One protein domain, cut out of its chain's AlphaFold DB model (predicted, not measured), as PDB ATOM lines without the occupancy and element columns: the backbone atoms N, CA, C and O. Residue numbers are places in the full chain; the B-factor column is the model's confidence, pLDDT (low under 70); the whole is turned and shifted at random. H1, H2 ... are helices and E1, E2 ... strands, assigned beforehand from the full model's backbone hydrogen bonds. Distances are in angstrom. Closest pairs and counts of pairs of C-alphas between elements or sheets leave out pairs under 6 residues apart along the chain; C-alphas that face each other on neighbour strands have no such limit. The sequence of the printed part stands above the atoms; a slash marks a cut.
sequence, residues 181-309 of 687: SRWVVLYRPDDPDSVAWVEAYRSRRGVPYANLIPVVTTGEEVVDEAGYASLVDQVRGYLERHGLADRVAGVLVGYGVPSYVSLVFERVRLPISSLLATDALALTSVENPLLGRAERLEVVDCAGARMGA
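Overview. This is residues 181 to 309 of the 687 residues of an uncharacterized protein of Planctomycetes bacterium Pan265 (UniProt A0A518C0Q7). Look first for a small, twisted sheet of four parallel strands, with helix H1 over one face and the very short helix H3 over the opposite face, while H2, the longest helix, grazes the sheet mainly beside its edge strand E2. The hairpin of E4 and E5 lies off this sheet, next to residues 225 to 229 of H2, and a long loop, residues 276 to 298, leads to the small helix H4, away from the other helices. The printed part has 129 residues, with four named helices and six named strands in the order E1 H1 E2 H2 E3 E4 E5 H3 H4 E6; the class is mixed, with under half of the residues in named elements. The sheet's order is E2 E1 E3 E6; the whole is compact, radius of gyration of the C-alphas 14.6 A, and spans 40 by 40 by 25 A.

Arrangement. Start at inner strand E1, residues 183 to 187, parallel to E3, residues 250 to 253; N 184 and O 250 are 2.9 A apart, within hydrogen-bond range. E2, residues 212 to 214, is parallel to E1, with N 213 and O 185 at 2.9 A. E6, residues 307 to 309, is parallel to E3, with N 251 and O 307 at 2.8 A. H1, residues 192 to 205, is on the sheet over E1, at a height over the sheet of 9.1 A, its local plane only just fitted, to 6 C-alphas; it runs along the strands, at 4 degrees to E1 on the local plane. Its closest C-alphas to E1 are Ser 194 and Tyr 187, 5.8 A. E1, H1, E2 form a strand-helix-strand unit, two parallel neighbour strands with a helix between, its crossover right-handed. H3, residues 272 to 275, is over E6 on the opposite face, at a height of 6.6 A; the closest C-alphas, of Ser 273 and Gly 308, are 4.4 A apart. H2, residues 225 to 241, only grazes the sheet with residues 231 to 239. E2, H2, E3 form a split unit, E1 lying between its strands, also right-handed. E4, residues 260 to 262, and E5, residues 269 to 271, are an antiparallel hairpin, with N 261 and O 270 at 3.0 A; the closest C-alphas of H2 and E4, Tyr 228 and Val 261, are 6.3 A apart. H4, residues 299 to 302, is not on the sheet and is apart from H1 and H2. Every O i to N i+4 pair is within hydrogen-bond range in H1 and H2; H3 and H4 are too short for one.

Along the chain. Find C-alpha 183 at (93.273, 159.606, 138.193), where E1 begins its 13.1 A. H1 runs 20.0 A, and H2 runs 24.0 A from C-alpha 225 at (70.635, 167.038, 132.482). E3 measures 10.0 A, and E6 ends at C-alpha 309, (85.387, 154.356, 135.164).

Size, cuts and confidence. The C-alphas farthest apart, of Asp 190 and Ala 294, are 41.4 A from each other. The printed part has no cut, and H3 to H4, 23 residues, is the long link. Confidence is under 70 at residue 266, residues 279 to 284 and residue 303.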
ATOM      1  N   SER A 181      98.241 158.924 140.504       86.81
ATOM      2  CA  SER A 181      98.345 160.386 140.456       86.81
ATOM      3  C   SER A 181      97.734 161.019 139.194       86.81
ATOM      4  O   SER A 181      97.511 162.231 139.158       86.81
ATOM      5  N   ARG A 182      97.416 160.218 138.170       89.94
ATOM      6  CA  ARG A 182      96.748 160.633 136.925       89.94
ATOM      7  C   ARG A 182      95.235 160.435 136.957       89.94
ATOM      8  O   ARG A 182      94.558 160.816 136.004       89.94
ATOM      9  N   TRP A 183      94.700 159.864 138.032       92.62
ATOM     10  CA  TRP A 183      93.273 159.606 138.193       92.62
ATOM     11  C   TRP A 183      92.673 160.516 139.242       92.62
ATOM     12  O   TRP A 183      93.184 160.560 140.358       92.62
ATOM     13  N   VAL A 184      91.569 161.182 138.909       93.69
ATOM     14  CA  VAL A 184      90.713 161.842 139.903       93.69
ATOM     15  C   VAL A 184      89.567 160.941 140.313       93.69
ATOM     16  O   VAL A 184      89.055 160.167 139.510       93.69
ATOM     17  N   VAL A 185      89.158 161.046 141.571       96.12
ATOM     18  CA  VAL A 185      88.121 160.218 142.176       96.12
ATOM     19  C   VAL A 185      87.039 161.127 142.729       96.12
ATOM     20  O   VAL A 185      87.293 161.950 143.609       96.12
ATOM     21  N   LEU A 186      85.827 160.983 142.202       96.94
ATOM     22  CA  LEU A 186      84.672 161.754 142.641       96.94
ATOM     23  C   LEU A 186      84.046 161.092 143.866       96.94
ATOM     24  O   LEU A 186      83.837 159.877 143.865       96.94
ATOM     25  N   TYR A 187      83.685 161.883 144.872       96.12
ATOM     26  CA  TYR A 187      82.989 161.400 146.065       96.12
ATOM     27  C   TYR A 187      82.000 162.443 146.600       96.12
ATOM     28  O   TYR A 187      82.105 163.631 146.296       96.12
ATOM     29  N   ARG A 188      81.034 162.006 147.412       94.88
ATOM     30  CA  ARG A 188      80.044 162.872 148.058       94.88
ATOM     31  C   ARG A 188      80.496 163.240 149.472       94.88
ATOM     32  O   ARG A 188      80.538 162.364 150.333       94.88
ATOM     33  N   PRO A 189      80.829 164.511 149.750       87.38
ATOM     34  CA  PRO A 189      81.316 164.912 151.069       87.38
ATOM     35  C   PRO A 189      80.219 164.911 152.147       87.38
ATOM     36  O   PRO A 189      80.534 164.884 153.332       87.38
ATOM     37  N   ASP A 190      78.945 164.948 151.749       85.50
ATOM     38  CA  ASP A 190      77.775 164.903 152.631       85.50
ATOM     39  C   ASP A 190      77.335 163.471 152.994       85.50
ATOM     40  O   ASP A 190      76.450 163.294 153.831       85.50
ATOM     41  N   ASP A 191      77.955 162.456 152.385       91.81
ATOM     42  CA  ASP A 191      77.669 161.039 152.601       91.81
ATOM     43  C   ASP A 191      78.851 160.356 153.325       91.81
ATOM     44  O   ASP A 191      79.901 160.131 152.712       91.81
ATOM     45  N   PRO A 192      78.708 159.999 154.619       87.88
ATOM     46  CA  PRO A 192      79.779 159.372 155.394       87.88
ATOM     47  C   PRO A 192      80.328 158.082 154.775       87.88
ATOM     48  O   PRO A 192      81.523 157.815 154.908       87.88
ATOM     49  N   ASP A 193      79.493 157.303 154.084       94.75
ATOM     50  CA  ASP A 193      79.926 156.062 153.443       94.75
ATOM     51  C   ASP A 193      80.743 156.358 152.180       94.75
ATOM     52  O   ASP A 193      81.747 155.697 151.921       94.75
ATOM     53  N   SER A 194      80.376 157.395 151.420       95.25
ATOM     54  CA  SER A 194      81.173 157.874 150.279       95.25
ATOM     55  C   SER A 194      82.548 158.378 150.721       95.25
ATOM     56  O   SER A 194      83.562 158.032 150.110       95.25
ATOM     57  N   VAL A 195      82.604 159.113 151.837       89.62
ATOM     58  CA  VAL A 195      83.865 159.552 152.457       89.62
ATOM     59  C   VAL A 195      84.699 158.353 152.927       89.62
ATOM     60  O   VAL A 195      85.899 158.288 152.660       89.62
ATOM     61  N   ALA A 196      84.083 157.372 153.591       89.56
ATOM     62  CA  ALA A 196      84.781 156.163 154.030       89.56
ATOM     63  C   ALA A 196      85.332 155.351 152.845       89.56
ATOM     64  O   ALA A 196      86.467 154.868 152.894       89.56
ATOM     65  N   TRP A 197      84.552 155.230 151.768       96.88
ATOM     66  CA  TRP A 197      84.955 154.544 150.547       96.88
ATOM     67  C   TRP A 197      86.154 155.226 149.878       96.88
ATOM     68  O   TRP A 197      87.149 154.558 149.586       96.88
ATOM     69  N   VAL A 198      86.096 156.548 149.666       95.06
ATOM     70  CA  VAL A 198      87.161 157.264 148.947       95.06
ATOM     71  C   VAL A 198      88.474 157.250 149.728       95.06
ATOM     72  O   VAL A 198      89.537 157.092 149.131       95.06
ATOM     73  N   GLU A 199      88.421 157.313 151.061       88.19
ATOM     74  CA  GLU A 199      89.608 157.187 151.911       88.19
ATOM     75  C   GLU A 199      90.248 155.800 151.822       88.19
ATOM     76  O   GLU A 199      91.475 155.679 151.743       88.19
ATOM     77  N   ALA A 200      89.430 154.744 151.793       93.19
ATOM     78  CA  ALA A 200      89.921 153.386 151.600       93.19
ATOM     79  C   ALA A 200      90.568 153.217 150.215       93.19
ATOM     80  O   ALA A 200      91.678 152.685 150.127       93.19
ATOM     81  N   TYR A 201      89.919 153.713 149.154       96.44
ATOM     82  CA  TYR A 201      90.448 153.669 147.788       96.44
ATOM     83  C   TYR A 201      91.781 154.420 147.682       96.44
ATOM     84  O   TYR A 201      92.787 153.859 147.243       96.44
ATOM     85  N   ARG A 202      91.822 155.660 148.186       92.56
ATOM     86  CA  ARG A 202      93.019 156.510 148.253       92.56
ATOM     87  C   ARG A 202      94.180 155.802 148.941       92.56
ATOM     88  O   ARG A 202      95.273 155.737 148.387       92.56
ATOM     89  N   SER A 203      93.934 155.255 150.132       86.88
ATOM     90  CA  SER A 203      94.947 154.566 150.936       86.88
ATOM     91  C   SER A 203      95.555 153.366 150.203       86.88
ATOM     92  O   SER A 203      96.768 153.170 150.234       86.88
ATOM     93  N   ARG A 204      94.729 152.584 149.497       92.06
ATOM     94  CA  ARG A 204      95.164 151.360 148.805       92.06
ATOM     95  C   ARG A 204      95.806 151.600 147.448       92.06
ATOM     96  O   ARG A 204      96.637 150.805 147.022       92.06
ATOM     97  N   ARG A 205      95.400 152.657 146.747       93.38
ATOM     98  CA  ARG A 205      95.903 152.979 145.403       93.38
ATOM     99  C   ARG A 205      96.966 154.058 145.388       93.38
ATOM    100  O   ARG A 205      97.614 154.242 144.369       93.38
ATOM    101  N   GLY A 206      97.160 154.765 146.497       86.75
ATOM    102  CA  GLY A 206      98.069 155.904 146.545       86.75
ATOM    103  C   GLY A 206      97.563 157.097 145.735       86.75
ATOM    104  O   GLY A 206      98.369 157.937 145.345       86.75
ATOM    105  N   VAL A 207      96.249 157.190 145.488       88.62
ATOM    106  CA  VAL A 207      95.662 158.376 144.849       88.62
ATOM    107  C   VAL A 207      95.996 159.589 145.723       88.62
ATOM    108  O   VAL A 207      95.774 159.553 146.938       88.62
ATOM    109  N   PRO A 208      96.560 160.665 145.163       81.56
ATOM    110  CA  PRO A 208      96.807 161.878 145.920       81.56
ATOM    111  C   PRO A 208      95.511 162.434 146.503       81.56
ATOM    112  O   PRO A 208      94.465 162.390 145.860       81.56
ATOM    113  N   TYR A 209      95.586 163.072 147.673       78.06
ATOM    114  CA  TYR A 209      94.466 163.896 148.135       78.06
ATOM    115  C   TYR A 209      94.079 164.945 147.081       78.06
ATOM    116  O   TYR A 209      92.908 165.300 147.002       78.06
ATOM    117  N   ALA A 210      95.053 165.352 146.241       77.06
ATOM    118  CA  ALA A 210      94.920 166.287 145.111       77.06
ATOM    119  C   ALA A 210      93.764 165.945 144.195       77.06
ATOM    120  O   ALA A 210      93.101 166.794 143.612       77.06
ATOM    121  N   ASN A 211      93.574 164.645 144.077       87.44
ATOM    122  CA  ASN A 211      92.781 164.037 143.059       87.44
ATOM    123  C   ASN A 211      91.427 163.586 143.605       87.44
ATOM    124  O   ASN A 211      90.639 163.017 142.856       87.44
ATOM    125  N   LEU A 212      91.136 163.812 144.887       90.50
ATOM    126  CA  LEU A 212      89.819 163.534 145.443       90.50
ATOM    127  C   LEU A 212      88.932 164.754 145.219       90.50
ATOM    128  O   LEU A 212      89.119 165.783 145.864       90.50
ATOM    129  N   ILE A 213      87.966 164.634 144.309       92.19
ATOM    130  CA  ILE A 213      87.066 165.731 143.959       92.19
ATOM    131  C   ILE A 213      85.744 165.555 144.716       92.19
ATOM    132  O   ILE A 213      84.960 164.654 144.396       92.19
ATOM    133  N   PRO A 214      85.467 166.415 145.702       91.69
ATOM    134  CA  PRO A 214      84.177 166.460 146.369       91.69
ATOM    135  C   PRO A 214      83.121 167.013 145.407       91.69
ATOM    136  O   PRO A 214      83.284 168.103 144.858       91.69
ATOM    137  N   VAL A 215      82.022 166.282 145.226       94.38
ATOM    138  CA  VAL A 215      80.885 166.711 144.404       94.38
ATOM    139  C   VAL A 215      79.610 166.777 145.239       94.38
ATOM    140  O   VAL A 215      79.198 165.804 145.869       94.38
ATOM    141  N   VAL A 216      78.968 167.944 145.243       93.06
ATOM    142  CA  VAL A 216      77.667 168.174 145.876       93.06
ATOM    143  C   VAL A 216      76.588 167.798 144.873       93.06
ATOM    144  O   VAL A 216      76.399 168.458 143.851       93.06
ATOM    145  N   THR A 217      75.894 166.701 145.150       93.56
ATOM    146  CA  THR A 217      74.902 166.117 144.249       93.56
ATOM    147  C   THR A 217      73.875 165.303 145.035       93.56
ATOM    148  O   THR A 217      74.011 165.122 146.246       93.56
ATOM    149  N   THR A 218      72.818 164.841 144.369       91.06
ATOM    150  CA  THR A 218      71.811 163.984 144.999       91.06
ATOM    151  C   THR A 218      72.402 162.603 145.304       91.06
ATOM    152  O   THR A 218      73.366 162.162 144.680       91.06
ATOM    153  N   GLY A 219      71.813 161.888 146.266       88.19
ATOM    154  CA  GLY A 219      72.147 160.477 146.502       88.19
ATOM    155  C   GLY A 219      71.515 159.508 145.507       88.19
ATOM    156  O   GLY A 219      71.650 158.294 145.660       88.19
ATOM    157  N   GLU A 220      70.812 160.027 144.504       92.00
ATOM    158  CA  GLU A 220      70.183 159.219 143.471       92.00
ATOM    159  C   GLU A 220      71.241 158.705 142.491       92.00
ATOM    160  O   GLU A 220      72.203 159.386 142.149       92.00
ATOM    161  N   GLU A 221      71.067 157.479 142.003       90.00
ATOM    162  CA  GLU A 221      72.002 156.911 141.027       90.00
ATOM    163  C   GLU A 221      71.865 157.559 139.639       90.00
ATOM    164  O   GLU A 221      72.806 157.529 138.841       90.00
ATOM    165  N   VAL A 222      70.699 158.138 139.348       91.25
ATOM    166  CA  VAL A 222      70.370 158.760 138.066       91.25
ATOM    167  C   VAL A 222      70.005 160.217 138.310       91.25
ATOM    168  O   VAL A 222      69.091 160.487 139.078       91.25
ATOM    169  N   VAL A 223      70.680 161.137 137.626       92.88
ATOM    170  CA  VAL A 223      70.353 162.571 137.625       92.88
ATOM    171  C   VAL A 223      69.780 162.998 136.277       92.88
ATOM    172  O   VAL A 223      69.895 162.283 135.281       92.88
ATOM    173  N   ASP A 224      69.145 164.163 136.236       91.88
ATOM    174  CA  ASP A 224      68.748 164.809 134.989       91.88
ATOM    175  C   ASP A 224      69.910 165.607 134.364       91.88
ATOM    176  O   ASP A 224      71.034 165.645 134.876       91.88
ATOM    177  N   GLU A 225      69.648 166.238 133.219       90.81
ATOM    178  CA  GLU A 225      70.635 167.038 132.482       90.81
ATOM    179  C   GLU A 225      71.171 168.223 133.302       90.81
ATOM    180  O   GLU A 225      72.355 168.546 133.209       90.81
ATOM    181  N   ALA A 226      70.333 168.846 134.138       92.38
ATOM    182  CA  ALA A 226      70.741 169.961 134.990       92.38
ATOM    183  C   ALA A 226      71.661 169.493 136.130       92.38
ATOM    184  O   ALA A 226      72.683 170.127 136.403       92.38
ATOM    185  N   GLY A 227      71.337 168.359 136.757       93.44
ATOM    186  CA  GLY A 227      72.186 167.712 137.751       93.44
ATOM    187  C   GLY A 227      73.536 167.293 137.170       93.44
ATOM    188  O   GLY A 227      74.569 167.520 137.799       93.44
ATOM    189  N   TYR A 228      73.552 166.760 135.943       93.12
ATOM    190  CA  TYR A 228      74.799 166.448 135.244       93.12
ATOM    191  C   TYR A 228      75.621 167.704 134.917       93.12
ATOM    192  O   TYR A 228      76.817 167.724 135.196       93.12
ATOM    193  N   ALA A 229      75.003 168.769 134.394       92.00
ATOM    194  CA  ALA A 229      75.703 170.023 134.101       92.00
ATOM    195  C   ALA A 229      76.360 170.622 135.358       92.00
ATOM    196  O   ALA A 229      77.537 170.970 135.329       92.00
ATOM    197  N   SER A 230      75.637 170.635 136.484       93.31
ATOM    198  CA  SER A 230      76.182 171.051 137.783       93.31
ATOM    199  C   SER A 230      77.384 170.202 138.215       93.31
ATOM    200  O   SER A 230      78.373 170.733 138.720       93.31
ATOM    201  N   LEU A 231      77.337 168.881 137.999       93.69
ATOM    202  CA  LEU A 231      78.459 167.988 138.299       93.69
ATOM    203  C   LEU A 231      79.678 168.307 137.421       93.69
ATOM    204  O   LEU A 231      80.789 168.400 137.942       93.69
ATOM    205  N   VAL A 232      79.487 168.513 136.114       92.69
ATOM    206  CA  VAL A 232      80.568 168.885 135.181       92.69
ATOM    207  C   VAL A 232      81.220 170.202 135.590       92.69
ATOM    208  O   VAL A 232      82.447 170.276 135.628       92.69
ATOM    209  N   ASP A 233      80.429 171.216 135.941       92.06
ATOM    210  CA  ASP A 233      80.946 172.520 136.365       92.06
ATOM    211  C   ASP A 233      81.770 172.412 137.656       92.06
ATOM    212  O   ASP A 233      82.829 173.035 137.777       92.06
ATOM    213  N   GLN A 234      81.337 171.574 138.606       92.62
ATOM    214  CA  GLN A 234      82.096 171.290 139.826       92.62
ATOM    215  C   GLN A 234      83.435 170.610 139.520       92.62
ATOM    216  O   GLN A 234      84.470 171.058 140.020       92.62
ATOM    217  N   VAL A 235      83.434 169.568 138.679       92.38
ATOM    218  CA  VAL A 235      84.651 168.834 138.293       92.38
ATOM    219  C   VAL A 235      85.608 169.741 137.523       92.38
ATOM    220  O   VAL A 235      86.771 169.857 137.905       92.38
ATOM    221  N   ARG A 236      85.134 170.438 136.483       91.44
ATOM    222  CA  ARG A 236      85.956 171.353 135.680       91.44
ATOM    223  C   ARG A 236      86.525 172.477 136.534       91.44
ATOM    224  O   ARG A 236      87.731 172.696 136.519       91.44
ATOM    225  N   GLY A 237      85.682 173.135 137.329       89.06
ATOM    226  CA  GLY A 237      86.121 174.212 138.209       89.06
ATOM    227  C   GLY A 237      87.161 173.739 139.224       89.06
ATOM    228  O   GLY A 237      88.094 174.477 139.526       89.06
ATOM    229  N   TYR A 238      87.041 172.510 139.735       88.00
ATOM    230  CA  TYR A 238      88.064 171.918 140.597       88.00
ATOM    231  C   TYR A 238      89.378 171.690 139.836       88.00
ATOM    232  O   TYR A 238      90.433 172.138 140.281       88.00
ATOM    233  N   LEU A 239      89.319 171.039 138.670       87.50
ATOM    234  CA  LEU A 239      90.502 170.751 137.856       87.50
ATOM    235  C   LEU A 239      91.251 172.027 137.441       87.50
ATOM    236  O   LEU A 239      92.480 172.043 137.474       87.50
ATOM    237  N   GLU A 240      90.530 173.086 137.074       87.69
ATOM    238  CA  GLU A 240      91.098 174.388 136.711       87.69
ATOM    239  C   GLU A 240      91.746 175.077 137.917       87.69
ATOM    240  O   GLU A 240      92.917 175.451 137.846       87.69
ATOM    241  N   ARG A 241      91.028 175.188 139.046       80.06
ATOM    242  CA  ARG A 241      91.543 175.839 140.266       80.06
ATOM    243  C   ARG A 241      92.807 175.180 140.811       80.06
ATOM    244  O   ARG A 241      93.632 175.870 141.396       80.06
ATOM    245  N   HIS A 242      92.954 173.870 140.625       75.00
ATOM    246  CA  HIS A 242      94.092 173.104 141.133       75.00
ATOM    247  C   HIS A 242      95.145 172.771 140.059       75.00
ATOM    248  O   HIS A 242      96.076 172.013 140.329       75.00
ATOM    249  N   GLY A 243      95.025 173.308 138.835       81.88
ATOM    250  CA  GLY A 243      95.999 173.065 137.761       81.88
ATOM    251  C   GLY A 243      96.130 171.585 137.371       81.88
ATOM    252  O   GLY A 243      97.219 171.113 137.036       81.88
ATOM    253  N   LEU A 244      95.031 170.834 137.463       82.75
ATOM    254  CA  LEU A 244      94.954 169.395 137.187       82.75
ATOM    255  C   LEU A 244      94.395 169.079 135.793       82.75
ATOM    256  O   LEU A 244      94.530 167.946 135.333       82.75
ATOM    257  N   ALA A 245      93.791 170.060 135.113       86.25
ATOM    258  CA  ALA A 245      93.069 169.868 133.852       86.25
ATOM    259  C   ALA A 245      93.875 169.113 132.776       86.25
ATOM    260  O   ALA A 245      93.333 168.183 132.175       86.25
ATOM    261  N   ASP A 246      95.160 169.455 132.614       83.69
ATOM    262  CA  ASP A 246      96.078 168.869 131.619       83.69
ATOM    263  C   ASP A 246      96.882 167.669 132.146       83.69
ATOM    264  O   ASP A 246      97.744 167.125 131.457       83.69
ATOM    265  N   ARG A 247      96.671 167.281 133.407       82.94
ATOM    266  CA  ARG A 247      97.479 166.257 134.092       82.94
ATOM    267  C   ARG A 247      96.713 164.983 134.366       82.94
ATOM    268  O   ARG A 247      97.332 163.927 134.493       82.94
ATOM    269  N   VAL A 248      95.401 165.107 134.500       86.94
ATOM    270  CA  VAL A 248      94.488 164.019 134.808       86.94
ATOM    271  C   VAL A 248      94.128 163.300 133.521       86.94
ATOM    272  O   VAL A 248      93.555 163.889 132.609       86.94
ATOM    273  N   ALA A 249      94.441 162.013 133.481       89.56
ATOM    274  CA  ALA A 249      94.140 161.141 132.360       89.56
ATOM    275  C   ALA A 249      92.876 160.304 132.586       89.56
ATOM    276  O   ALA A 249      92.324 159.778 131.625       89.56
ATOM    277  N   GLY A 250      92.401 160.177 133.830       92.00
ATOM    278  CA  GLY A 250      91.222 159.379 134.156       92.00
ATOM    279  C   GLY A 250      90.346 159.981 135.249       92.00
ATOM    280  O   GLY A 250      90.819 160.694 136.131       92.00
ATOM    281  N   VAL A 251      89.054 159.673 135.189       94.25
ATOM    282  CA  VAL A 251      88.044 160.031 136.185       94.25
ATOM    283  C   VAL A 251      87.364 158.754 136.671       94.25
ATOM    284  O   VAL A 251      86.812 157.980 135.885       94.25
ATOM    285  N   LEU A 252      87.380 158.550 137.985       96.69
ATOM    286  CA  LEU A 252      86.679 157.479 138.675       96.69
ATOM    287  C   LEU A 252      85.462 158.045 139.411       96.69
ATOM    288  O   LEU A 252      85.596 158.823 140.354       96.69
ATOM    289  N   VAL A 253      84.266 157.620 139.012       97.12
ATOM    290  CA  VAL A 253      83.028 157.909 139.745       97.12
ATOM    291  C   VAL A 253      82.934 156.959 140.942       97.12
ATOM    292  O   VAL A 253      82.759 155.752 140.764       97.12
ATOM    293  N   GLY A 254      83.096 157.496 142.151       97.00
ATOM    294  CA  GLY A 254      83.108 156.725 143.389       97.00
ATOM    295  C   GLY A 254      81.731 156.382 143.957       97.00
ATOM    296  O   GLY A 254      80.688 156.802 143.445       97.00
ATOM    297  N   TYR A 255      81.740 155.634 145.063       96.88
ATOM    298  CA  TYR A 255      80.531 155.248 145.791       96.88
ATOM    299  C   TYR A 255      79.698 156.469 146.200       96.88
ATOM    300  O   TYR A 255      80.232 157.499 146.610       96.88
ATOM    301  N   GLY A 256      78.377 156.365 146.095       94.62
ATOM    302  CA  GLY A 256      77.436 157.438 146.425       94.62
ATOM    303  C   GLY A 256      77.239 158.494 145.326       94.62
ATOM    304  O   GLY A 256      76.154 159.065 145.248       94.62
ATOM    305  N   VAL A 257      78.190 158.704 144.407       96.81
ATOM    306  CA  VAL A 257      78.053 159.679 143.300       96.81
ATOM    307  C   VAL A 257      77.096 159.147 142.217       96.81
ATOM    308  O   VAL A 257      77.155 157.953 141.912       96.81
ATOM    309  N   PRO A 258      76.208 159.965 141.616       95.06
ATOM    310  CA  PRO A 258      75.346 159.524 140.527       95.06
ATOM    311  C   PRO A 258      76.142 158.862 139.405       95.06
ATOM    312  O   PRO A 258      77.211 159.324 139.011       95.06
ATOM    313  N   SER A 259      75.611 157.757 138.896       91.25
ATOM    314  CA  SER A 259      76.268 156.941 137.875       91.25
ATOM    315  C   SER A 259      75.729 157.199 136.478       91.25
ATOM    316  O   SER A 259      76.433 156.932 135.506       91.25
ATOM    317  N   TYR A 260      74.507 157.722 136.366       91.44
ATOM    318  CA  TYR A 260      73.850 157.951 135.087       91.44
ATOM    319  C   TYR A 260      73.235 159.337 134.986       91.44
ATOM    320  O   TYR A 260      72.722 159.876 135.964       91.44
ATOM    321  N   VAL A 261      73.195 159.854 133.761       91.12
ATOM    322  CA  VAL A 261      72.285 160.935 133.384       91.12
ATOM    323  C   VAL A 261      71.122 160.366 132.576       91.12
ATOM    324  O   VAL A 261      71.314 159.534 131.684       91.12
ATOM    325  N   SER A 262      69.907 160.792 132.906       89.31
ATOM    326  CA  SER A 262      68.697 160.512 132.142       89.31
ATOM    327  C   SER A 262      68.432 161.658 131.177       89.31
ATOM    328  O   SER A 262      68.089 162.761 131.600       89.31
ATOM    329  N   LEU A 263      68.533 161.382 129.879       84.00
ATOM    330  CA  LEU A 263      68.229 162.362 128.840       84.00
ATOM    331  C   LEU A 263      66.758 162.274 128.448       84.00
ATOM    332  O   LEU A 263      66.278 161.215 128.027       84.00
ATOM    333  N   VAL A 264      66.041 163.394 128.563       76.12
ATOM    334  CA  VAL A 264      64.576 163.431 128.391       76.12
ATOM    335  C   VAL A 264      64.167 162.992 126.980       76.12
ATOM    336  O   VAL A 264      63.164 162.301 126.805       76.12
ATOM    337  N   PHE A 265      64.962 163.352 125.973       71.62
ATOM    338  CA  PHE A 265      64.634 163.116 124.566       71.62
ATOM    339  C   PHE A 265      65.012 161.723 124.058       71.62
ATOM    340  O   PHE A 265      64.391 161.238 123.114       71.62
ATOM    341  N   GLU A 266      65.992 161.063 124.677       64.94
ATOM    342  CA  GLU A 266      66.537 159.805 124.154       64.94
ATOM    343  C   GLU A 266      65.948 158.569 124.847       64.94
ATOM    344  O   GLU A 266      66.041 157.474 124.305       64.94
ATOM    345  N   ARG A 267      65.323 158.710 126.031       73.62
ATOM    346  CA  ARG A 267      64.981 157.567 126.914       73.62
ATOM    347  C   ARG A 267      66.187 156.648 127.186       73.62
ATOM    348  O   ARG A 267      66.018 155.481 127.530       73.62
ATOM    349  N   VAL A 268      67.396 157.183 127.035       77.69
ATOM    350  CA  VAL A 268      68.672 156.501 127.241       77.69
ATOM    351  C   VAL A 268      69.286 157.027 128.531       77.69
ATOM    352  O   VAL A 268      69.249 158.229 128.809       77.69
ATOM    353  N   ARG A 269      69.855 156.113 129.322       86.00
ATOM    354  CA  ARG A 269      70.735 156.457 130.438       86.00
ATOM    355  C   ARG A 269      72.174 156.353 129.969       86.00
ATOM    356  O   ARG A 269      72.577 155.318 129.440       86.00
ATOM    357  N   LEU A 270      72.938 157.414 130.177       87.62
ATOM    358  CA  LEU A 270      74.354 157.445 129.829       87.62
ATOM    359  C   LEU A 270      75.205 157.380 131.089       87.62
ATOM    360  O   LEU A 270      74.913 158.132 132.023       87.62
ATOM    361  N   PRO A 271      76.241 156.525 131.132       90.25
ATOM    362  CA  PRO A 271      77.191 156.523 132.231       90.25
ATOM    363  C   PRO A 271      77.855 157.899 132.369       90.25
ATOM    364  O   PRO A 271      78.459 158.396 131.418       90.25
ATOM    365  N   ILE A 272      77.791 158.498 133.559       92.75
ATOM    366  CA  ILE A 272      78.453 159.780 133.855       92.75
ATOM    367  C   ILE A 272      79.962 159.667 133.638       92.75
ATOM    368  O   ILE A 272      80.562 160.574 133.068       92.75
ATOM    369  N   SER A 273      80.565 158.531 133.997       90.69
ATOM    370  CA  SER A 273      81.986 158.266 133.754       90.69
ATOM    371  C   SER A 273      82.366 158.390 132.275       90.69
ATOM    372  O   SER A 273      83.416 158.936 131.958       90.69
ATOM    373  N   SER A 274      81.495 157.954 131.360       87.69
ATOM    374  CA  SER A 274      81.719 158.078 129.917       87.69
ATOM    375  C   SER A 274      81.496 159.501 129.395       87.69
ATOM    376  O   SER A 274      82.091 159.878 128.393       87.69
ATOM    377  N   LEU A 275      80.666 160.313 130.048       87.81
ATOM    378  CA  LEU A 275      80.460 161.704 129.636       87.81
ATOM    379  C   LEU A 275      81.563 162.640 130.140       87.81
ATOM    380  O   LEU A 275      82.000 163.532 129.415       87.81
ATOM    381  N   LEU A 276      82.082 162.379 131.340       88.00
ATOM    382  CA  LEU A 276      83.264 163.063 131.874       88.00
ATOM    383  C   LEU A 276      84.542 162.735 131.084       88.00
ATOM    384  O   LEU A 276      85.546 163.431 131.218       88.00
ATOM    385  N   ALA A 277      84.494 161.715 130.221       82.56
ATOM    386  CA  ALA A 277      85.565 161.389 129.295       82.56
ATOM    387  C   ALA A 277      85.767 162.437 128.194       82.56
ATOM    388  O   ALA A 277      86.812 162.412 127.565       82.56
ATOM    389  N   THR A 278      84.808 163.319 127.896       76.62
ATOM    390  CA  THR A 278      84.921 164.267 126.766       76.62
ATOM    391  C   THR A 278      84.659 165.721 127.142       76.62
ATOM    392  O   THR A 278      84.646 166.572 126.254       76.62
ATOM    393  N   ASP A 279      84.398 166.015 128.422       69.12
ATOM    394  CA  ASP A 279      83.924 167.320 128.920       69.12
ATOM    395  C   ASP A 279      82.722 167.900 128.149       69.12
ATOM    396  O   ASP A 279      82.383 169.083 128.275       69.12
ATOM    397  N   ALA A 280      82.058 167.073 127.339       63.66
ATOM    398  CA  ALA A 280      81.035 167.510 126.419       63.66
ATOM    399  C   ALA A 280      79.670 167.435 127.102       63.66
ATOM    400  O   ALA A 280      79.188 166.370 127.484       63.66
ATOM    401  N   LEU A 281      79.001 168.587 127.178       61.03
ATOM    402  CA  LEU A 281      77.549 168.645 127.373       61.03
ATOM    403  C   LEU A 281      76.803 168.188 126.107       61.03
ATOM    404  O   LEU A 281      75.628 167.836 126.160       61.03
ATOM    405  N   ALA A 282      77.476 168.223 124.951       58.31
ATOM    406  CA  ALA A 282      76.878 167.933 123.661       58.31
ATOM    407  C   ALA A 282      76.654 166.427 123.460       58.31
ATOM    408  O   ALA A 282      77.566 165.611 123.580       58.31
ATOM    409  N   LEU A 283      75.436 166.079 123.042       60.09
ATOM    410  CA  LEU A 283      74.996 164.714 122.753       60.09
ATOM    411  C   LEU A 283      75.540 164.147 121.428       60.09
ATOM    412  O   LEU A 283      74.944 163.244 120.840       60.09
ATOM    413  N   THR A 284      76.675 164.618 120.929       66.44
ATOM    414  CA  THR A 284      77.284 164.041 119.729       66.44
ATOM    415  C   THR A 284      78.234 162.925 120.127       66.44
ATOM    416  O   THR A 284      79.180 163.147 120.877       66.44
ATOM    417  N   SER A 285      77.985 161.712 119.634       70.44
ATOM    418  CA  SER A 285      78.953 160.624 119.752       70.44
ATOM    419  C   SER A 285      80.251 161.014 119.045       70.44
ATOM    420  O   SER A 285      80.241 161.247 117.837       70.44
ATOM    421  N   VAL A 286      81.361 161.003 119.779       82.50
ATOM    422  CA  VAL A 286      82.709 161.188 119.236       82.50
ATOM    423  C   VAL A 286      83.360 159.814 119.099       82.50
ATOM    424  O   VAL A 286      83.347 159.022 120.047       82.50
ATOM    425  N   GLU A 287      83.884 159.516 117.908       88.88
ATOM    426  CA  GLU A 287      84.700 158.318 117.689       88.88
ATOM    427  C   GLU A 287      85.892 158.325 118.641       88.88
ATOM    428  O   GLU A 287      86.440 159.378 118.956       88.88
ATOM    429  N   ASN A 288      86.278 157.152 119.130       89.69
ATOM    430  CA  ASN A 288      87.412 157.060 120.029       89.69
ATOM    431  C   ASN A 288      88.728 157.018 119.238       89.69
ATOM    432  O   ASN A 288      89.015 155.986 118.626       89.69
ATOM    433  N   PRO A 289      89.567 158.073 119.284       88.38
ATOM    434  CA  PRO A 289      90.851 158.070 118.584       88.38
ATOM    435  C   PRO A 289      91.842 157.056 119.177       88.38
ATOM    436  O   PRO A 289      92.853 156.744 118.554       88.38
ATOM    437  N   LEU A 290      91.564 156.535 120.375       89.81
ATOM    438  CA  LEU A 290      92.395 155.548 121.059       89.81
ATOM    439  C   LEU A 290      92.022 154.101 120.712       89.81
ATOM    440  O   LEU A 290      92.710 153.181 121.157       89.81
ATOM    441  N   LEU A 291      90.947 153.884 119.944       91.25
ATOM    442  CA  LEU A 291      90.455 152.549 119.614       91.25
ATOM    443  C   LEU A 291      91.572 151.693 118.992       91.25
ATOM    444  O   LEU A 291      92.089 151.999 117.920       91.25
ATOM    445  N   GLY A 292      91.910 150.585 119.650       87.00
ATOM    446  CA  GLY A 292      92.867 149.600 119.148       87.00
ATOM    447  C   GLY A 292      94.345 149.978 119.274       87.00
ATOM    448  O   GLY A 292      95.182 149.171 118.863       87.00
ATOM    449  N   ARG A 293      94.701 151.135 119.860       86.81
ATOM    450  CA  ARG A 293      96.115 151.528 120.036       86.81
ATOM    451  C   ARG A 293      96.911 150.439 120.747       86.81
ATOM    452  O   ARG A 293      96.416 149.842 121.698       86.81
ATOM    453  N   ALA A 294      98.120 150.170 120.256       80.75
ATOM    454  CA  ALA A 294      99.011 149.126 120.772       80.75
ATOM    455  C   ALA A 294     100.029 149.632 121.799       80.75
ATOM    456  O   ALA A 294     100.466 148.876 122.663       80.75
ATOM    457  N   GLU A 295     100.395 150.907 121.705       83.31
ATOM    458  CA  GLU A 295     101.329 151.572 122.611       83.31
ATOM    459  C   GLU A 295     100.610 152.051 123.867       83.31
ATOM    460  O   GLU A 295      99.446 152.444 123.791       83.31
ATOM    461  N   ARG A 296     101.310 152.023 125.008       82.62
ATOM    462  CA  ARG A 296     100.799 152.548 126.279       82.62
ATOM    463  C   ARG A 296     100.356 153.993 126.111       82.62
ATOM    464  O   ARG A 296     101.024 154.762 125.432       82.62
ATOM    465  N   LEU A 297      99.239 154.333 126.746       83.56
ATOM    466  CA  LEU A 297      98.690 155.675 126.661       83.56
ATOM    467  C   LEU A 297      99.578 156.661 127.422       83.56
ATOM    468  O   LEU A 297      99.943 156.431 128.578       83.56
ATOM    469  N   GLU A 298      99.858 157.788 126.785       81.62
ATOM    470  CA  GLU A 298     100.357 158.997 127.421       81.62
ATOM    471  C   GLU A 298      99.224 160.014 127.596       81.62
ATOM    472  O   GLU A 298      98.202 159.969 126.914       81.62
ATOM    473  N   VAL A 299      99.385 160.972 128.514       76.88
ATOM    474  CA  VAL A 299      98.348 161.994 128.767       76.88
ATOM    475  C   VAL A 299      98.040 162.785 127.490       76.88
ATOM    476  O   VAL A 299      96.889 163.114 127.208       76.88
ATOM    477  N   VAL A 300      99.074 163.036 126.681       77.50
ATOM    478  CA  VAL A 300      98.964 163.742 125.399       77.50
ATOM    479  C   VAL A 300      98.143 162.969 124.368       77.50
ATOM    480  O   VAL A 300      97.498 163.585 123.519       77.50
ATOM    481  N   ASP A 301      98.108 161.636 124.459       74.62
ATOM    482  CA  ASP A 301      97.367 160.791 123.525       74.62
ATOM    483  C   ASP A 301      95.864 160.938 123.689       74.62
ATOM    484  O   ASP A 301      95.117 160.759 122.725       74.62
ATOM    485  N   CYS A 302      95.404 161.272 124.895       70.19
ATOM    486  CA  CYS A 302      93.983 161.358 125.166       70.19
ATOM    487  C   CYS A 302      93.315 162.541 124.442       70.19
ATOM    488  O   CYS A 302      92.094 162.560 124.362       70.19
ATOM    489  N   ALA A 303      94.069 163.482 123.849       68.44
ATOM    490  CA  ALA A 303      93.549 164.570 123.005       68.44
ATOM    491  C   ALA A 303      92.400 165.375 123.656       68.44
ATOM    492  O   ALA A 303      91.434 165.760 122.996       68.44
ATOM    493  N   GLY A 304      92.496 165.602 124.970       70.69
ATOM    494  CA  GLY A 304      91.457 166.258 125.775       70.69
ATOM    495  C   GLY A 304      90.349 165.323 126.275       70.69
ATOM    496  O   GLY A 304      89.502 165.752 127.053       70.69
ATOM    497  N   ALA A 305      90.362 164.051 125.874       79.06
ATOM    498  CA  ALA A 305      89.544 163.017 126.481       79.06
ATOM    499  C   ALA A 305      90.154 162.523 127.805       79.06
ATOM    500  O   ALA A 305      91.349 162.662 128.052       79.06
ATOM    501  N   ARG A 306      89.336 161.905 128.654       87.25
ATOM    502  CA  ARG A 306      89.758 161.225 129.886       87.25
ATOM    503  C   ARG A 306      89.219 159.807 129.891       87.25
ATOM    504  O   ARG A 306      88.151 159.543 129.353       87.25
ATOM    505  N   MET A 307      89.928 158.880 130.514       91.12
ATOM    506  CA  MET A 307      89.387 157.551 130.775       91.12
ATOM    507  C   MET A 307      88.267 157.656 131.807       91.12
ATOM    508  O   MET A 307      88.413 158.331 132.823       91.12
ATOM    509  N   GLY A 308      87.153 156.979 131.556       90.75
ATOM    510  CA  GLY A 308      86.002 156.972 132.451       90.75
ATOM    511  C   GLY A 308      85.792 155.607 133.088       90.75
ATOM    512  O   GLY A 308      85.574 154.623 132.382       90.75
ATOM    513  N   ALA A 309      85.777 155.549 134.418       93.44
ATOM    514  CA  ALA A 309      85.387 154.356 135.164       93.44
ATOM    515  C   ALA A 309      84.474 154.705 136.344       93.44
ATOM    516  O   ALA A 309      84.282 155.869 136.703       93.44
TER     517      ALA A 309